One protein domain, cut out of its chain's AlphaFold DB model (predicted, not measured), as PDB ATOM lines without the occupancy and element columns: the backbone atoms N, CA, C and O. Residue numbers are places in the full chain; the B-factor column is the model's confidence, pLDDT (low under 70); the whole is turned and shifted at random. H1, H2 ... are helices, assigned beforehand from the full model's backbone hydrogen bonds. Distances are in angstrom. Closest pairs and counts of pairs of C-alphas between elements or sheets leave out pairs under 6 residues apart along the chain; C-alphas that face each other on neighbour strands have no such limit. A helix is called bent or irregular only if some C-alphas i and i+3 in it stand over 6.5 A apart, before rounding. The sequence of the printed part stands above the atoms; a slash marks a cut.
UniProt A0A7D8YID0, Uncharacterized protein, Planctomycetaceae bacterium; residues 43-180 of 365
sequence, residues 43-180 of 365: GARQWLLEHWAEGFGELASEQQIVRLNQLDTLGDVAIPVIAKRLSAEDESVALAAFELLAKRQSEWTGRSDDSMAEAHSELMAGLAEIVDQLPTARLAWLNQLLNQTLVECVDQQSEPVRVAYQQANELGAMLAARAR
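AT A GLANCE: This is residues 43 to 180 of the 365 residues of an uncharacterized protein of Planctomycetaceae bacterium (UniProt A0A7D8YID0). Seven helices lie nearly side by side in a flat slab two layers thick: H1, H3, H5 and H7 make one row, H2, H4 and H6 the other, and the chain zigzags between the rows. Helices of one row run the same way, and those of the other row run opposite ways to them. The printed part has 138 residues with seven named helices, H1 to H7 in chain order, and no named strand; its class is all helix. It is compact, with a radius of gyration of the C-alphas of 14.7 A, and spans 43 by 40 by 20 A.

IN THESE COORDINATES: Find C-alpha 43 at (352.214, 249.717, 388.289); from there H1 runs to residue 53, 15.3 A from first to last C-alpha. H2 follows at residues 61 to 72, 16.5 A, and H3 at residues 76 to 85, 15.2 A; H3 is irregular, with C-alphas 77 and 80 7.3 A apart. Look at C-alpha 91, at (352.412, 267.179, 415.260), where H4 begins; it runs 26.0 A to residue 108. H5 holds residues 113 to 128, 22.0 A. H6 holds residues 136 to 153, 26.2 A, and is only just irregular, with C-alphas 137 and 140 6.7 A apart. H7, the longest, runs 30.3 A from residue 159 to C-alpha 179 at (370.369, 261.066, 421.628).

HOW THE PARTS SIT: The seven helices form an up and down bundle, each running against the one before it. Start at H1: it touches H3, the same way at 12 degrees, with Leu 49 and Ala 78 the closest C-alphas at 6.7 A. H1 and H2 only just touch, with 3 pairs of C-alphas within 8 A, the closest Leu 49 and Leu 71 at 7.0 A. H3 touches H5, closest C-alphas Pro 80 and Gly 126 at 4.3 A, and H5 touches H7, closest Ser 121 and Ala 164 at 4.7 A. In H4, residues 92 to 100 alone touch H2, closest C-alphas Ile 65 and Val 93 at 5.7 A. H4 touches H6 with residues 98 to 105 alone, at a shallow tilt of 4 degrees, the same way; the closest C-alphas are Ala 102 and Leu 145, 6.5 A. H6 and H7 form a hairpin, closest C-alphas Cys 153 and Tyr 165 at 5.7 A. H1 and H7 are apart. In H1, H2, H4, H5 and H7 every O i to N i+4 pair is within hydrogen-bond range; in H3 3 of 6 are and in H6 12 of 14.

THE WHOLE: The two C-alphas farthest apart are those of Ala 60 and Gln 157, 44.7 A. The printed part has no cut and no long link. Its mean pLDDT is 96.1, and no printed residue is under 70.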
ATOM      1  N   GLY A  43     351.954 248.408 388.885       93.69
ATOM      2  CA  GLY A  43     352.214 249.717 388.289       93.69
ATOM      3  C   GLY A  43     351.186 250.771 388.706       93.69
ATOM      4  O   GLY A  43     351.561 251.887 389.054       93.69
ATOM      5  N   ALA A  44     349.898 250.415 388.764       93.81
ATOM      6  CA  ALA A  44     348.854 251.331 389.226       93.81
ATOM      7  C   ALA A  44     349.041 251.739 390.695       93.81
ATOM      8  O   ALA A  44     348.814 252.897 391.032       93.81
ATOM      9  N   ARG A  45     349.478 250.820 391.568       94.38
ATOM     10  CA  ARG A  45     349.762 251.136 392.979       94.38
ATOM     11  C   ARG A  45     350.941 252.088 393.132       94.38
ATOM     12  O   ARG A  45     350.832 253.038 393.896       94.38
ATOM     13  N   GLN A  46     352.032 251.856 392.402       93.44
ATOM     14  CA  GLN A  46     353.194 252.751 392.414       93.44
ATOM     15  C   GLN A  46     352.834 254.135 391.872       93.44
ATOM     16  O   GLN A  46     353.130 255.139 392.509       93.44
ATOM     17  N   TRP A  47     352.101 254.186 390.761       95.94
ATOM     18  CA  TRP A  47     351.627 255.446 390.197       95.94
ATOM     19  C   TRP A  47     350.708 256.208 391.166       95.94
ATOM     20  O   TRP A  47     350.871 257.411 391.353       95.94
ATOM     21  N   LEU A  48     349.770 255.517 391.829       95.00
ATOM     22  CA  LEU A  48     348.910 256.126 392.852       95.00
ATOM     23  C   LEU A  48     349.717 256.633 394.046       95.00
ATOM     24  O   LEU A  48     349.418 257.707 394.561       95.00
ATOM     25  N   LEU A  49     350.732 255.879 394.474       96.19
ATOM     26  CA  LEU A  49     351.619 256.279 395.559       96.19
ATOM     27  C   LEU A  49     352.350 257.581 395.217       96.19
ATOM     28  O   LEU A  49     352.316 258.514 396.013       96.19
ATOM     29  N   GLU A  50     352.969 257.656 394.038       95.00
ATOM     30  CA  GLU A  50     353.662 258.857 393.556       95.00
ATOM     31  C   GLU A  50     352.703 260.046 393.470       95.00
ATOM     32  O   GLU A  50     352.975 261.108 394.029       95.00
ATOM     33  N   HIS A  51     351.535 259.840 392.860       95.56
ATOM     34  CA  HIS A  51     350.536 260.887 392.682       95.56
ATOM     35  C   HIS A  51     349.948 261.396 394.008       95.56
ATOM     36  O   HIS A  51     349.622 262.572 394.138       95.56
ATOM     37  N   TRP A  52     349.783 260.528 395.009       94.19
ATOM     38  CA  TRP A  52     349.275 260.923 396.329       94.19
ATOM     39  C   TRP A  52     350.352 261.476 397.257       94.19
ATOM     40  O   TRP A  52     350.025 262.212 398.190       94.19
ATOM     41  N   ALA A  53     351.615 261.124 397.025       95.00
ATOM     42  CA  ALA A  53     352.748 261.717 397.718       95.00
ATOM     43  C   ALA A  53     353.070 263.126 397.186       95.00
ATOM     44  O   ALA A  53     353.569 263.963 397.945       95.00
ATOM     45  N   GLU A  54     352.779 263.396 395.911       96.31
ATOM     46  CA  GLU A  54     352.931 264.710 395.288       96.31
ATOM     47  C   GLU A  54     351.999 265.749 395.933       96.31
ATOM     48  O   GLU A  54     350.831 265.483 396.225       96.31
ATOM     49  N   GLY A  55     352.533 266.939 396.224       94.75
ATOM     50  CA  GLY A  55     351.777 268.027 396.854       94.75
ATOM     51  C   GLY A  55     351.316 267.751 398.290       94.75
ATOM     52  O   GLY A  55     350.613 268.575 398.867       94.75
ATOM     53  N   PHE A  56     351.712 266.629 398.910       96.75
ATOM     54  CA  PHE A  56     351.251 266.258 400.254       96.75
ATOM     55  C   PHE A  56     351.502 267.370 401.287       96.75
ATOM     56  O   PHE A  56     350.639 267.651 402.112       96.75
ATOM     57  N   GLY A  57     352.668 268.021 401.225       95.75
ATOM     58  CA  GLY A  57     353.042 269.096 402.152       95.75
ATOM     59  C   GLY A  57     352.284 270.414 401.954       95.75
ATOM     60  O   GLY A  57     352.347 271.269 402.827       95.75
ATOM     61  N   GLU A  58     351.570 270.583 400.837       97.44
ATOM     62  CA  GLU A  58     350.790 271.793 400.537       97.44
ATOM     63  C   GLU A  58     349.357 271.720 401.091       97.44
ATOM     64  O   GLU A  58     348.650 272.726 401.147       97.44
ATOM     65  N   LEU A  59     348.915 270.527 401.496       97.69
ATOM     66  CA  LEU A  59     347.580 270.292 402.036       97.69
ATOM     67  C   LEU A  59     347.470 270.797 403.481       97.69
ATOM     68  O   LEU A  59     348.445 270.788 404.230       97.69
ATOM     69  N   ALA A  60     346.259 271.155 403.913       97.88
ATOM     70  CA  ALA A  60     345.993 271.419 405.328       97.88
ATOM     71  C   ALA A  60     346.167 270.139 406.170       97.88
ATOM     72  O   ALA A  60     345.930 269.037 405.673       97.88
ATOM     73  N   SER A  61     346.513 270.266 407.452       97.88
ATOM     74  CA  SER A  61     346.820 269.129 408.336       97.88
ATOM     75  C   SER A  61     345.711 268.071 408.388       97.88
ATOM     76  O   SER A  61     345.982 266.878 408.284       97.88
ATOM     77  N   GLU A  62     344.444 268.490 408.438       95.50
ATOM     78  CA  GLU A  62     343.296 267.570 408.386       95.50
ATOM     79  C   GLU A  62     343.259 266.761 407.077       95.50
ATOM     80  O   GLU A  62     343.027 265.552 407.079       95.50
ATOM     81  N   GLN A  63     343.548 267.407 405.945       97.25
ATOM     82  CA  GLN A  63     343.598 266.755 404.634       97.25
ATOM     83  C   GLN A  63     344.813 265.832 404.505       97.25
ATOM     84  O   GLN A  63     344.704 264.774 403.885       97.25
ATOM     85  N   GLN A  64     345.948 266.192 405.113       98.25
ATOM     86  CA  GLN A  64     347.126 265.328 405.198       98.25
ATOM     87  C   GLN A  64     346.807 264.035 405.961       98.25
ATOM     88  O   GLN A  64     347.157 262.953 405.494       98.25
ATOM     89  N   ILE A  65     346.079 264.120 407.079       97.19
ATOM     90  CA  ILE A  65     345.649 262.944 407.854       97.19
ATOM     91  C   ILE A  65     344.697 262.065 407.032       97.19
ATOM     92  O   ILE A  65     344.866 260.845 406.974       97.19
ATOM     93  N   VAL A  66     343.720 262.653 406.333       96.38
ATOM     94  CA  VAL A  66     342.841 261.892 405.424       96.38
ATOM     95  C   VAL A  66     343.660 261.208 404.324       96.38
ATOM     96  O   VAL A  66     343.442 260.032 404.031       96.38
ATOM     97  N   ARG A  67     344.643 261.906 403.746       97.62
ATOM     98  CA  ARG A  67     345.528 261.360 402.710       97.62
ATOM     99  C   ARG A  67     346.422 260.235 403.242       97.62
ATOM    100  O   ARG A  67     346.622 259.258 402.530       97.62
ATOM    101  N   LEU A  68     346.913 260.322 404.479       97.88
ATOM    102  CA  LEU A  68     347.654 259.239 405.139       97.88
ATOM    103  C   LEU A  68     346.816 257.969 405.265       97.88
ATOM    104  O   LEU A  68     347.287 256.892 404.915       97.88
ATOM    105  N   ASN A  69     345.555 258.100 405.678       96.62
ATOM    106  CA  ASN A  69     344.637 256.963 405.744       96.62
ATOM    107  C   ASN A  69     344.357 256.364 404.355       96.62
ATOM    108  O   ASN A  69     344.215 255.153 404.221       96.62
ATOM    109  N   GLN A  70     344.308 257.185 403.300       95.44
ATOM    110  CA  GLN A  70     344.193 256.689 401.924       95.44
ATOM    111  C   GLN A  70     345.458 255.945 401.483       95.44
ATOM    112  O   GLN A  70     345.353 254.848 400.939       95.44
ATOM    113  N   LEU A  71     346.644 256.498 401.755       96.56
ATOM    114  CA  LEU A  71     347.929 255.839 401.501       96.56
ATOM    115  C   LEU A  71     348.024 254.497 402.238       96.56
ATOM    116  O   LEU A  71     348.498 253.523 401.660       96.56
ATOM    117  N   ASP A  72     347.497 254.411 403.462       96.88
ATOM    118  CA  ASP A  72     347.449 253.166 404.231       96.88
ATOM    119  C   ASP A  72     346.691 252.042 403.496       96.88
ATOM    120  O   ASP A  72     347.060 250.874 403.586       96.88
ATOM    121  N   THR A  73     345.695 252.367 402.666       95.50
ATOM    122  CA  THR A  73     344.971 251.348 401.880       95.50
ATOM    123  C   THR A  73     345.809 250.702 400.771       95.50
ATOM    124  O   THR A  73     345.442 249.639 400.263       95.50
ATOM    125  N   LEU A  74     346.946 251.301 400.392       95.81
ATOM    126  CA  LEU A  74     347.836 250.758 399.359       95.81
ATOM    127  C   LEU A  74     348.701 249.591 399.866       95.81
ATOM    128  O   LEU A  74     349.325 248.905 399.053       95.81
ATOM    129  N   GLY A  75     348.709 249.322 401.176       95.50
ATOM    130  CA  GLY A  75     349.502 248.251 401.778       95.50
ATOM    131  C   GLY A  75     350.978 248.623 401.921       95.50
ATOM    132  O   GLY A  75     351.317 249.798 402.096       95.50
ATOM    133  N   ASP A  76     351.856 247.622 401.920       95.81
ATOM    134  CA  ASP A  76     353.260 247.765 402.347       95.81
ATOM    135  C   ASP A  76     354.050 248.774 401.509       95.81
ATOM    136  O   ASP A  76     354.779 249.593 402.052       95.81
ATOM    137  N   VAL A  77     353.722 248.884 400.218       95.88
ATOM    138  CA  VAL A  77     354.312 249.871 399.297       95.88
ATOM    139  C   VAL A  77     354.210 251.328 399.788       95.88
ATOM    140  O   VAL A  77     354.997 252.176 399.371       95.88
ATOM    141  N   ALA A  78     353.257 251.650 400.671       97.50
ATOM    142  CA  ALA A  78     353.107 252.986 401.245       97.50
ATOM    143  C   ALA A  78     353.955 253.246 402.500       97.50
ATOM    144  O   ALA A  78     354.072 254.404 402.906       97.50
ATOM    145  N   ILE A  79     354.561 252.217 403.103       97.94
ATOM    146  CA  ILE A  79     355.321 252.324 404.358       97.94
ATOM    147  C   ILE A  79     356.390 253.423 404.283       97.94
ATOM    148  O   ILE A  79     356.380 254.282 405.165       97.94
ATOM    149  N   PRO A  80     357.252 253.507 403.245       97.12
ATOM    150  CA  PRO A  80     358.290 254.540 403.206       97.12
ATOM    151  C   PRO A  80     357.715 255.961 403.130       97.12
ATOM    152  O   PRO A  80     358.264 256.899 403.709       97.12
ATOM    153  N   VAL A  81     356.585 256.140 402.439       97.62
ATOM    154  CA  VAL A  81     355.918 257.445 402.319       97.62
ATOM    155  C   VAL A  81     355.272 257.850 403.640       97.62
ATOM    156  O   VAL A  81     355.386 259.013 404.023       97.62
ATOM    157  N   ILE A  82     354.638 256.910 404.349       98.31
ATOM    158  CA  ILE A  82     354.055 257.147 405.676       98.31
ATOM    159  C   ILE A  82     355.168 257.428 406.694       98.31
ATOM    160  O   ILE A  82     355.080 258.418 407.417       98.31
ATOM    161  N   ALA A  83     356.252 256.642 406.687       98.12
ATOM    162  CA  ALA A  83     357.434 256.859 407.522       98.12
ATOM    163  C   ALA A  83     357.945 258.290 407.381       98.12
ATOM    164  O   ALA A  83     358.057 258.992 408.385       98.12
ATOM    165  N   LYS A  84     358.110 258.788 406.146       97.62
ATOM    166  CA  LYS A  84     358.526 260.177 405.892       97.62
ATOM    167  C   LYS A  84     357.669 261.221 406.610       97.62
ATOM    168  O   LYS A  84     358.190 262.271 406.987       97.62
ATOM    169  N   ARG A  85     356.386 260.950 406.864       98.06
ATOM    170  CA  ARG A  85     355.474 261.882 407.553       98.06
ATOM    171  C   ARG A  85     355.644 261.946 409.060       98.06
ATOM    172  O   ARG A  85     355.188 262.919 409.648       98.06
ATOM    173  N   LEU A  86     356.441 261.070 409.665       98.19
ATOM    174  CA  LEU A  86     356.926 261.276 411.034       98.19
ATOM    175  C   LEU A  86     357.752 262.568 411.176       98.19
ATOM    176  O   LEU A  86     357.848 263.119 412.272       98.19
ATOM    177  N   SER A  87     358.326 263.075 410.077       97.62
ATOM    178  CA  SER A  87     359.060 264.348 410.029       97.62
ATOM    179  C   SER A  87     358.190 265.574 409.717       97.62
ATOM    180  O   SER A  87     358.718 266.679 409.650       97.62
ATOM    181  N   ALA A  88     356.868 265.415 409.556       97.62
ATOM    182  CA  ALA A  88     355.969 266.527 409.242       97.62
ATOM    183  C   ALA A  88     356.039 267.641 410.301       97.62
ATOM    184  O   ALA A  88     356.185 267.362 411.490       97.62
ATOM    185  N   GLU A  89     355.933 268.904 409.888       97.19
ATOM    186  CA  GLU A  89     355.974 270.042 410.817       97.19
ATOM    187  C   GLU A  89     354.817 269.980 411.826       97.19
ATOM    188  O   GLU A  89     355.036 270.108 413.031       97.19
ATOM    189  N   ASP A  90     353.612 269.667 411.345       98.00
ATOM    190  CA  ASP A  90     352.428 269.471 412.178       98.00
ATOM    191  C   ASP A  90     352.514 268.171 412.999       98.00
ATOM    192  O   ASP A  90     352.712 267.071 412.466       98.00
ATOM    193  N   GLU A  91     352.353 268.297 414.316       97.06
ATOM    194  CA  GLU A  91     352.412 267.179 415.260       97.06
ATOM    195  C   GLU A  91     351.280 266.166 415.062       97.06
ATOM    196  O   GLU A  91     351.525 264.966 415.167       97.06
ATOM    197  N   SER A  92     350.075 266.616 414.707       96.62
ATOM    198  CA  SER A  92     348.917 265.738 414.498       96.62
ATOM    199  C   SER A  92     349.122 264.839 413.282       96.62
ATOM    200  O   SER A  92     348.764 263.663 413.306       96.62
ATOM    201  N   VAL A  93     349.748 265.367 412.226       98.31
ATOM    202  CA  VAL A  93     350.093 264.585 411.028       98.31
ATOM    203  C   VAL A  93     351.167 263.550 411.352       98.31
ATOM    204  O   VAL A  93     351.050 262.391 410.948       98.31
ATOM    205  N   ALA A  94     352.202 263.945 412.099       98.25
ATOM    206  CA  ALA A  94     353.265 263.032 412.506       98.25
ATOM    207  C   ALA A  94     352.745 261.920 413.435       98.25
ATOM    208  O   ALA A  94     353.125 260.762 413.263       98.25
ATOM    209  N   LEU A  95     351.847 262.250 414.368       97.38
ATOM    210  CA  LEU A  95     351.199 261.277 415.247       97.38
ATOM    211  C   LEU A  95     350.330 260.295 414.452       97.38
ATOM    212  O   LEU A  95     350.474 259.088 414.623       97.38
ATOM    213  N   ALA A  96     349.502 260.785 413.524       97.69
ATOM    214  CA  ALA A  96     348.697 259.918 412.663       97.69
ATOM    215  C   ALA A  96     349.573 258.964 411.832       97.69
ATOM    216  O   ALA A  96     349.255 257.785 411.689       97.69
ATOM    217  N   ALA A  97     350.707 259.446 411.311       98.50
ATOM    218  CA  ALA A  97     351.664 258.600 410.604       98.50
ATOM    219  C   ALA A  97     352.250 257.511 411.520       98.50
ATOM    220  O   ALA A  97     352.325 256.352 411.122       98.50
ATOM    221  N   PHE A  98     352.623 257.865 412.752       98.50
ATOM    222  CA  PHE A  98     353.109 256.915 413.752       98.50
ATOM    223  C   PHE A  98     352.074 255.836 414.087       98.50
ATOM    224  O   PHE A  98     352.402 254.651 414.051       98.50
ATOM    225  N   GLU A  99     350.828 256.226 414.359       97.56
ATOM    226  CA  GLU A  99     349.744 255.295 414.692       97.56
ATOM    227  C   GLU A  99     349.475 254.300 413.559       97.56
ATOM    228  O   GLU A  99     349.310 253.105 413.813       97.56
ATOM    229  N   LEU A 100     349.501 254.760 412.303       98.00
ATOM    230  CA  LEU A 100     349.349 253.887 411.138       98.00
ATOM    231  C   LEU A 100     350.494 252.871 411.027       98.00
ATOM    232  O   LEU A 100     350.240 251.691 410.792       98.00
ATOM    233  N   LEU A 101     351.745 253.290 411.242       98.38
ATOM    234  CA  LEU A 101     352.893 252.375 411.212       98.38
ATOM    235  C   LEU A 101     352.850 251.359 412.360       98.38
ATOM    236  O   LEU A 101     353.100 250.176 412.135       98.38
ATOM    237  N   ALA A 102     352.480 251.785 413.569       97.69
ATOM    238  CA  ALA A 102     352.341 250.892 414.720       97.69
ATOM    239  C   ALA A 102     351.207 249.868 414.520       97.69
ATOM    240  O   ALA A 102     351.359 248.679 414.821       97.69
ATOM    241  N   LYS A 103     350.076 250.312 413.955       96.75
ATOM    242  CA  LYS A 103     348.968 249.438 413.556       96.75
ATOM    243  C   LYS A 103     349.435 248.395 412.533       96.75
ATOM    244  O   LYS A 103     349.174 247.211 412.724       96.75
ATOM    245  N   ARG A 104     350.175 248.812 411.499       97.19
ATOM    246  CA  ARG A 104     350.736 247.916 410.473       97.19
ATOM    247  C   ARG A 104     351.657 246.852 411.061       97.19
ATOM    248  O   ARG A 104     351.469 245.682 410.752       97.19
ATOM    249  N   GLN A 105     352.597 247.232 411.929       97.44
ATOM    250  CA  GLN A 105     353.482 246.267 412.598       97.44
ATOM    251  C   GLN A 105     352.679 245.182 413.323       97.44
ATOM    252  O   GLN A 105     352.938 243.995 413.147       97.44
ATOM    253  N   SER A 106     351.624 245.577 414.039       95.12
ATOM    254  CA  SER A 106     350.747 244.628 414.734       95.12
ATOM    255  C   SER A 106     350.067 243.640 413.771       95.12
ATOM    256  O   SER A 106     349.924 242.459 414.091       95.12
ATOM    257  N   GLU A 107     349.680 244.091 412.573       95.31
ATOM    258  CA  GLU A 107     349.066 243.255 411.529       95.31
ATOM    259  C   GLU A 107     350.061 242.285 410.861       95.31
ATOM    260  O   GLU A 107     349.644 241.272 410.292       95.31
ATOM    261  N   TRP A 108     351.370 242.556 410.916       96.75
ATOM    262  CA  TRP A 108     352.390 241.707 410.287       96.75
ATOM    263  C   TRP A 108     352.641 240.401 411.036       96.75
ATOM    264  O   TRP A 108     353.041 239.423 410.410       96.75
ATOM    265  N   THR A 109     352.315 240.346 412.327       91.94
ATOM    266  CA  THR A 109     352.472 239.150 413.177       91.94
ATOM    267  C   THR A 109     351.729 237.911 412.660       91.94
ATOM    268  O   THR A 109     352.100 236.787 412.984       91.94
ATOM    269  N   GLY A 110     350.685 238.092 411.842       91.44
ATOM    270  CA  GLY A 110     349.934 236.999 411.216       91.44
ATOM    271  C   GLY A 110     350.451 236.559 409.841       91.44
ATOM    272  O   GLY A 110     349.850 235.675 409.228       91.44
ATOM    273  N   ARG A 111     351.503 237.195 409.311       94.69
ATOM    274  CA  ARG A 111     352.063 236.907 407.981       94.69
ATOM    275  C   ARG A 111     353.111 235.794 408.053       94.69
ATOM    276  O   ARG A 111     353.553 235.404 409.126       94.69
ATOM    277  N   SER A 112     353.514 235.273 406.894       95.25
ATOM    278  CA  SER A 112     354.679 234.384 406.815       95.25
ATOM    279  C   SER A 112     355.967 235.154 407.114       95.25
ATOM    280  O   SER A 112     356.072 236.308 406.694       95.25
ATOM    281  N   ASP A 113     356.958 234.497 407.721       94.38
ATOM    282  CA  ASP A 113     358.251 235.081 408.117       94.38
ATOM    283  C   ASP A 113     358.881 235.960 407.023       94.38
ATOM    284  O   ASP A 113     359.240 237.104 407.284       94.38
ATOM    285  N   ASP A 114     358.940 235.480 405.773       94.81
ATOM    286  CA  ASP A 114     359.533 236.236 404.656       94.81
ATOM    287  C   ASP A 114     358.767 237.536 404.347       94.81
ATOM    288  O   ASP A 114     359.369 238.589 404.158       94.81
ATOM    289  N   SER A 115     357.431 237.495 404.362       95.75
ATOM    290  CA  SER A 115     356.586 238.667 404.081       95.75
ATOM    291  C   SER A 115     356.574 239.654 405.250       95.75
ATOM    292  O   SER A 115     356.514 240.865 405.042       95.75
ATOM    293  N   MET A 116     356.634 239.145 406.482       96.06
ATOM    294  CA  MET A 116     356.797 239.958 407.685       96.06
ATOM    295  C   MET A 116     358.160 240.671 407.666       96.06
ATOM    296  O   MET A 116     358.233 241.871 407.926       96.06
ATOM    297  N   ALA A 117     359.230 239.957 407.304       96.62
ATOM    298  CA  ALA A 117     360.579 240.503 407.209       96.62
ATOM    299  C   ALA A 117     360.727 241.568 406.120       96.62
ATOM    300  O   ALA A 117     361.338 242.603 406.375       96.62
ATOM    301  N   GLU A 118     360.154 241.345 404.934       96.62
ATOM    302  CA  GLU A 118     360.121 242.347 403.862       96.62
ATOM    303  C   GLU A 118     359.462 243.648 404.346       96.62
ATOM    304  O   GLU A 118     360.042 244.723 404.196       96.62
ATOM    305  N   ALA A 119     358.311 243.558 405.022       97.38
ATOM    306  CA  ALA A 119     357.601 244.730 405.534       97.38
ATOM    307  C   ALA A 119     358.381 245.475 406.638       97.38
ATOM    308  O   ALA A 119     358.475 246.706 406.613       97.38
ATOM    309  N   HIS A 120     359.002 244.750 407.579       97.75
ATOM    310  CA  HIS A 120     359.895 245.357 408.577       97.75
ATOM    311  C   HIS A 120     361.124 246.001 407.935       97.75
ATOM    312  O   HIS A 120     361.535 247.080 408.360       97.75
ATOM    313  N   SER A 121     361.692 245.383 406.899       97.56
ATOM    314  CA  SER A 121     362.834 245.934 406.168       97.56
ATOM    315  C   SER A 121     362.476 247.249 405.468       97.56
ATOM    316  O   SER A 121     363.202 248.237 405.603       97.56
ATOM    317  N   GLU A 122     361.319 247.308 404.799       97.69
ATOM    318  CA  GLU A 122     360.799 248.540 404.191       97.69
ATOM    319  C   GLU A 122     360.567 249.644 405.233       97.69
ATOM    320  O   GLU A 122     360.897 250.811 404.990       97.69
ATOM    321  N   LEU A 123     360.057 249.286 406.418       98.31
ATOM    322  CA  LEU A 123     359.904 250.221 407.532       98.31
ATOM    323  C   LEU A 123     361.251 250.765 408.005       98.31
ATOM    324  O   LEU A 123     361.408 251.982 408.105       98.31
ATOM    325  N   MET A 124     362.227 249.895 408.278       98.31
ATOM    326  CA  MET A 124     363.548 250.319 408.754       98.31
ATOM    327  C   MET A 124     364.248 251.216 407.731       98.31
ATOM    328  O   MET A 124     364.806 252.243 408.114       98.31
ATOM    329  N   ALA A 125     364.154 250.891 406.439       97.50
ATOM    330  CA  ALA A 125     364.674 251.734 405.368       97.50
ATOM    331  C   ALA A 125     364.012 253.125 405.366       97.50
ATOM    332  O   ALA A 125     364.706 254.143 405.362       97.50
ATOM    333  N   GLY A 126     362.677 253.187 405.450       97.56
ATOM    334  CA  GLY A 126     361.941 254.452 405.505       97.56
ATOM    335  C   GLY A 126     362.266 255.304 406.739       97.56
ATOM    336  O   GLY A 126     362.380 256.525 406.633       97.56
ATOM    337  N   LEU A 127     362.448 254.677 407.907       98.19
ATOM    338  CA  LEU A 127     362.831 255.367 409.145       98.19
ATOM    339  C   LEU A 127     364.285 255.863 409.108       98.19
ATOM    340  O   LEU A 127     364.566 256.969 409.576       98.19
ATOM    341  N   ALA A 128     365.200 255.083 408.527       97.69
ATOM    342  CA  ALA A 128     366.602 255.465 408.379       97.69
ATOM    343  C   ALA A 128     366.777 256.718 407.503       97.69
ATOM    344  O   ALA A 128     367.628 257.550 407.806       97.69
ATOM    345  N   GLU A 129     365.939 256.915 406.479       97.88
ATOM    346  CA  GLU A 129     365.985 258.119 405.629       97.88
ATOM    347  C   GLU A 129     365.658 259.423 406.381       97.88
ATOM    348  O   GLU A 129     366.083 260.505 405.966       97.88
ATOM    349  N   ILE A 130     364.897 259.346 407.476       97.88
ATOM    350  CA  ILE A 130     364.390 260.531 408.186       97.88
ATOM    351  C   ILE A 130     364.961 260.727 409.583       97.88
ATOM    352  O   ILE A 130     364.716 261.774 410.183       97.88
ATOM    353  N   VAL A 131     365.708 259.760 410.118       97.31
ATOM    354  CA  VAL A 131     366.204 259.801 411.503       97.31
ATOM    355  C   VAL A 131     366.992 261.076 411.806       97.31
ATOM    356  O   VAL A 131     366.885 261.637 412.900       97.31
ATOM    357  N   ASP A 132     367.706 261.603 410.808       96.81
ATOM    358  CA  ASP A 132     368.485 262.832 410.928       96.81
ATOM    359  C   ASP A 132     367.631 264.113 410.950       96.81
ATOM    360  O   ASP A 132     368.051 265.143 411.487       96.81
ATOM    361  N   GLN A 133     366.395 264.042 410.469       96.56
ATOM    362  CA  GLN A 133     365.485 265.178 410.317       96.56
ATOM    363  C   GLN A 133     364.465 265.276 411.463       96.56
ATOM    364  O   GLN A 133     363.804 266.300 411.621       96.56
ATOM    365  N   LEU A 134     364.334 264.233 412.287       96.62
ATOM    366  CA  LEU A 134     363.281 264.161 413.299       96.62
ATOM    367  C   LEU A 134     363.529 265.069 414.516       96.62
ATOM    368  O   LEU A 134     364.620 265.055 415.094       96.62
ATOM    369  N   PRO A 135     362.509 265.798 415.001       96.25
ATOM    370  CA  PRO A 135     362.578 266.473 416.293       96.25
ATOM    371  C   PRO A 135     362.911 265.493 417.430       96.25
ATOM    372  O   PRO A 135     362.417 264.366 417.445       96.25
ATOM    373  N   THR A 136     363.695 265.928 418.425       94.06
ATOM    374  CA  THR A 136     364.114 265.081 419.564       94.06
ATOM    375  C   THR A 136     362.929 264.448 420.298       94.06
ATOM    376  O   THR A 136     363.002 263.287 420.691       94.06
ATOM    377  N   ALA A 137     361.812 265.175 420.417       92.69
ATOM    378  CA  ALA A 137     360.580 264.683 421.038       92.69
ATOM    379  C   ALA A 137     360.002 263.431 420.345       92.69
ATOM    380  O   ALA A 137     359.348 262.621 420.994       92.69
ATOM    381  N   ARG A 138     360.282 263.230 419.049       96.81
ATOM    382  CA  ARG A 138     359.767 262.103 418.254       96.81
ATOM    383  C   ARG A 138     360.702 260.893 418.227       96.81
ATOM    384  O   ARG A 138     360.328 259.845 417.709       96.81
ATOM    385  N   LEU A 139     361.900 260.987 418.815       96.12
ATOM    386  CA  LEU A 139     362.822 259.845 418.897       96.12
ATOM    387  C   LEU A 139     362.246 258.701 419.746       96.12
ATOM    388  O   LEU A 139     362.541 257.539 419.482       96.12
ATOM    389  N   ALA A 140     361.385 259.014 420.721       94.06
ATOM    390  CA  ALA A 140     360.673 258.009 421.507       94.06
ATOM    391  C   ALA A 140     359.741 257.142 420.639       94.06
ATOM    392  O   ALA A 140     359.710 255.925 420.808       94.06
ATOM    393  N   TRP A 141     359.047 257.744 419.667       97.50
ATOM    394  CA  TRP A 141     358.174 257.028 418.729       97.50
ATOM    395  C   TRP A 141     358.968 256.076 417.832       97.50
ATOM    396  O   TRP A 141     358.588 254.920 417.664       97.50
ATOM    397  N   LEU A 142     360.117 256.526 417.312       97.50
ATOM    398  CA  LEU A 142     361.015 255.666 416.533       97.50
ATOM    399  C   LEU A 142     361.543 254.493 417.354       97.50
ATOM    400  O   LEU A 142     361.524 253.363 416.874       97.50
ATOM    401  N   ASN A 143     361.970 254.745 418.595       96.38
ATOM    402  CA  ASN A 143     362.410 253.685 419.499       96.38
ATOM    403  C   ASN A 143     361.305 252.649 419.744       96.38
ATOM    404  O   ASN A 143     361.606 251.463 419.836       96.38
ATOM    405  N   GLN A 144     360.038 253.065 419.829       97.06
ATOM    406  CA  GLN A 144     358.921 252.133 419.979       97.06
ATOM    407  C   GLN A 144     358.761 251.227 418.750       97.06
ATOM    408  O   GLN A 144     358.725 250.008 418.915       97.06
ATOM    409  N   LEU A 145     358.717 251.798 417.539       98.12
ATOM    410  CA  LEU A 145     358.613 251.016 416.296       98.12
ATOM    411  C   LEU A 145     359.802 250.054 416.145       98.12
ATOM    412  O   LEU A 145     359.631 248.886 415.803       98.12
ATOM    413  N   LEU A 146     361.007 250.531 416.455       97.81
ATOM    414  CA  LEU A 146     362.241 249.754 416.383       97.81
ATOM    415  C   LEU A 146     362.261 248.591 417.378       97.81
ATOM    416  O   LEU A 146     362.596 247.469 417.005       97.81
ATOM    417  N   ASN A 147     361.886 248.838 418.635       96.88
ATOM    418  CA  ASN A 147     361.842 247.792 419.654       96.88
ATOM    419  C   ASN A 147     360.830 246.705 419.286       96.88
ATOM    420  O   ASN A 147     361.121 245.527 419.480       96.88
ATOM    421  N   GLN A 148     359.684 247.084 418.711       96.50
ATOM    422  CA  GLN A 148     358.708 246.119 418.211       96.50
ATOM    423  C   GLN A 148     359.308 245.242 417.102       96.50
ATOM    424  O   GLN A 148     359.235 244.019 417.192       96.50
ATOM    425  N   THR A 149     359.981 245.838 416.108       97.31
ATOM    426  CA  THR A 149     360.678 245.084 415.050       97.31
ATOM    427  C   THR A 149     361.735 244.139 415.618       97.31
ATOM    428  O   THR A 149     361.802 242.983 415.207       97.31
ATOM    429  N   LEU A 150     362.548 244.590 416.582       97.00
ATOM    430  CA  LEU A 150     363.563 243.745 417.216       97.00
ATOM    431  C   LEU A 150     362.938 242.538 417.922       97.00
ATOM    432  O   LEU A 150     363.434 241.427 417.756       97.00
ATOM    433  N   VAL A 151     361.857 242.747 418.678       96.00
ATOM    434  CA  VAL A 151     361.149 241.674 419.394       96.00
ATOM    435  C   VAL A 151     360.533 240.671 418.421       96.00
ATOM    436  O   VAL A 151     360.656 239.471 418.639       96.00
ATOM    437  N   GLU A 152     359.910 241.127 417.337       94.56
ATOM    438  CA  GLU A 152     359.289 240.226 416.356       94.56
ATOM    439  C   GLU A 152     360.319 239.434 415.535       94.56
ATOM    440  O   GLU A 152     360.052 238.301 415.131       94.56
ATOM    441  N   CYS A 153     361.513 239.997 415.323       95.19
ATOM    442  CA  CYS A 153     362.551 239.378 414.499       95.19
ATOM    443  C   CYS A 153     363.567 238.521 415.283       95.19
ATOM    444  O   CYS A 153     364.333 237.791 414.657       95.19
ATOM    445  N   VAL A 154     363.618 238.592 416.622       93.94
ATOM    446  CA  VAL A 154     364.711 237.983 417.416       93.94
ATOM    447  C   VAL A 154     364.771 236.452 417.341       93.94
ATOM    448  O   VAL A 154     365.862 235.883 417.330       93.94
ATOM    449  N   ASP A 155     363.619 235.783 417.259       84.19
ATOM    450  CA  ASP A 155     363.529 234.317 417.356       84.19
ATOM    451  C   ASP A 155     363.524 233.603 415.992       84.19
ATOM    452  O   ASP A 155     363.526 232.369 415.926       84.19
ATOM    453  N   GLN A 156     363.532 234.351 414.888       81.25
ATOM    454  CA  GLN A 156     363.347 233.786 413.552       81.25
ATOM    455  C   GLN A 156     364.683 233.527 412.847       81.25
ATOM    456  O   GLN A 156     365.647 234.284 412.959       81.25
ATOM    457  N   GLN A 157     364.747 232.419 412.104       87.06
ATOM    458  CA  GLN A 157     365.999 231.920 411.519       87.06
ATOM    459  C   GLN A 157     366.156 232.212 410.021       87.06
ATOM    460  O   GLN A 157     367.225 231.933 409.469       87.06
ATOM    461  N   SER A 158     365.123 232.729 409.348       94.25
ATOM    462  CA  SER A 158     365.197 232.992 407.911       94.25
ATOM    463  C   SER A 158     366.138 234.165 407.610       94.25
ATOM    464  O   SER A 158     366.301 235.093 408.406       94.25
ATOM    465  N   GLU A 159     366.799 234.113 406.451       96.19
ATOM    466  CA  GLU A 159     367.725 235.172 406.038       96.19
ATOM    467  C   GLU A 159     367.052 236.554 405.939       96.19
ATOM    468  O   GLU A 159     367.628 237.504 406.474       96.19
ATOM    469  N   PRO A 160     365.840 236.698 405.359       96.00
ATOM    470  CA  PRO A 160     365.152 237.988 405.324       96.00
ATOM    471  C   PRO A 160     364.949 238.596 406.717       96.00
ATOM    472  O   PRO A 160     365.175 239.792 406.907       96.00
ATOM    473  N   VAL A 161     364.591 237.782 407.716       94.88
ATOM    474  CA  VAL A 161     364.357 238.280 409.079       94.88
ATOM    475  C   VAL A 161     365.660 238.734 409.734       94.88
ATOM    476  O   VAL A 161     365.689 239.768 410.401       94.88
ATOM    477  N   ARG A 162     366.773 238.027 409.489       95.81
ATOM    478  CA  ARG A 162     368.098 238.469 409.953       95.81
ATOM    479  C   ARG A 162     368.479 239.827 409.377       95.81
ATOM    480  O   ARG A 162     369.025 240.647 410.111       95.81
ATOM    481  N   VAL A 163     368.181 240.073 408.100       96.19
ATOM    482  CA  VAL A 163     368.423 241.375 407.459       96.19
ATOM    483  C   VAL A 163     367.589 242.469 408.131       96.19
ATOM    484  O   VAL A 163     368.150 243.488 408.530       96.19
ATOM    485  N   ALA A 164     366.288 242.246 408.340       96.56
ATOM    486  CA  ALA A 164     365.421 243.211 409.025       96.56
ATOM    487  C   ALA A 164     365.891 243.498 410.468       96.56
ATOM    488  O   ALA A 164     365.968 244.654 410.888       96.56
ATOM    489  N   TYR A 165     366.292 242.461 411.208       96.62
ATOM    490  CA  TYR A 165     366.855 242.593 412.553       96.62
ATOM    491  C   TYR A 165     368.167 243.393 412.563       96.62
ATOM    492  O   TYR A 165     368.387 244.233 413.438       96.62
ATOM    493  N   GLN A 166     369.057 243.160 411.593       97.00
ATOM    494  CA  GLN A 166     370.304 243.919 411.453       97.00
ATOM    495  C   GLN A 166     370.027 245.395 411.160       97.00
ATOM    496  O   GLN A 166     370.566 246.250 411.860       97.00
ATOM    497  N   GLN A 167     369.128 245.694 410.219       97.75
ATOM    498  CA  GLN A 167     368.716 247.066 409.903       97.75
ATOM    499  C   GLN A 167     368.122 247.785 411.121       97.75
ATOM    500  O   GLN A 167     368.442 248.948 411.370       97.75
ATOM    501  N   ALA A 168     367.309 247.091 411.924       97.69
ATOM    502  CA  ALA A 168     366.779 247.643 413.166       97.69
ATOM    503  C   ALA A 168     367.894 247.966 414.176       97.69
ATOM    504  O   ALA A 168     367.896 249.041 414.771       97.69
ATOM    505  N   ASN A 169     368.894 247.094 414.340       97.44
ATOM    506  CA  ASN A 169     370.037 247.383 415.217       97.44
ATOM    507  C   ASN A 169     370.892 248.556 414.716       97.44
ATOM    508  O   ASN A 169     371.323 249.384 415.520       97.44
ATOM    509  N   GLU A 170     371.128 248.648 413.406       97.62
ATOM    510  CA  GLU A 170     371.848 249.770 412.793       97.62
ATOM    511  C   GLU A 170     371.120 251.096 413.044       97.62
ATOM    512  O   GLU A 170     371.726 252.053 413.533       97.62
ATOM    513  N   LEU A 171     369.803 251.133 412.818       97.50
ATOM    514  CA  LEU A 171     368.978 252.302 413.108       97.50
ATOM    515  C   LEU A 171     368.992 252.654 414.606       97.50
ATOM    516  O   LEU A 171     369.072 253.829 414.972       97.50
ATOM    517  N   GLY A 172     368.992 251.652 415.485       96.81
ATOM    518  CA  GLY A 172     369.098 251.841 416.933       96.81
ATOM    519  C   GLY A 172     370.429 252.479 417.333       96.81
ATOM    520  O   GLY A 172     370.467 253.385 418.170       96.81
ATOM    521  N   ALA A 173     371.524 252.081 416.680       95.62
ATOM    522  CA  ALA A 173     372.830 252.700 416.868       95.62
ATOM    523  C   ALA A 173     372.848 254.166 416.395       95.62
ATOM    524  O   ALA A 173     373.419 255.019 417.084       95.62
ATOM    525  N   MET A 174     372.185 254.485 415.276       96.38
ATOM    526  CA  MET A 174     372.026 255.868 414.798       96.38
ATOM    527  C   MET A 174     371.236 256.727 415.799       96.38
ATOM    528  O   MET A 174     371.669 257.827 416.155       96.38
ATOM    529  N   LEU A 175     370.119 256.207 416.323       95.44
ATOM    530  CA  LEU A 175     369.305 256.885 417.338       95.44
ATOM    531  C   LEU A 175     370.093 257.144 418.625       95.44
ATOM    532  O   LEU A 175     370.070 258.258 419.152       95.44
ATOM    533  N   ALA A 176     370.841 256.149 419.106       93.50
ATOM    534  CA  ALA A 176     371.682 256.285 420.291       93.50
ATOM    535  C   ALA A 176     372.796 257.329 420.097       93.50
ATOM    536  O   ALA A 176     373.101 258.096 421.016       93.50
ATOM    537  N   ALA A 177     373.389 257.397 418.900       93.44
ATOM    538  CA  ALA A 177     374.387 258.409 418.567       93.44
ATOM    539  C   ALA A 177     373.795 259.828 418.600       93.44
ATOM    540  O   ALA A 177     374.431 260.733 419.143       93.44
ATOM    541  N   ARG A 178     372.569 260.010 418.092       92.75
ATOM    542  CA  ARG A 178     371.848 261.294 418.088       92.75
ATOM    543  C   ARG A 178     371.381 261.723 419.480       92.75
ATOM    544  O   ARG A 178     371.474 262.897 419.820       92.75
ATOM    545  N   ALA A 179     370.877 260.786 420.284       89.12
ATOM    546  CA  ALA A 179     370.369 261.066 421.628       89.12
ATOM    547  C   ALA A 179     371.475 261.478 422.612       89.12
ATOM    548  O   ALA A 179     371.192 262.024 423.679       89.12
ATOM    549  N   ARG A 180     372.745 261.228 422.269       88.81
ATOM    550  CA  ARG A 180     373.881 261.636 423.086       88.81
ATOM    551  C   ARG A 180     373.918 263.169 423.151       88.81
ATOM    552  O   ARG A 180     374.178 263.797 422.125       88.81
TER     553      ARG A 180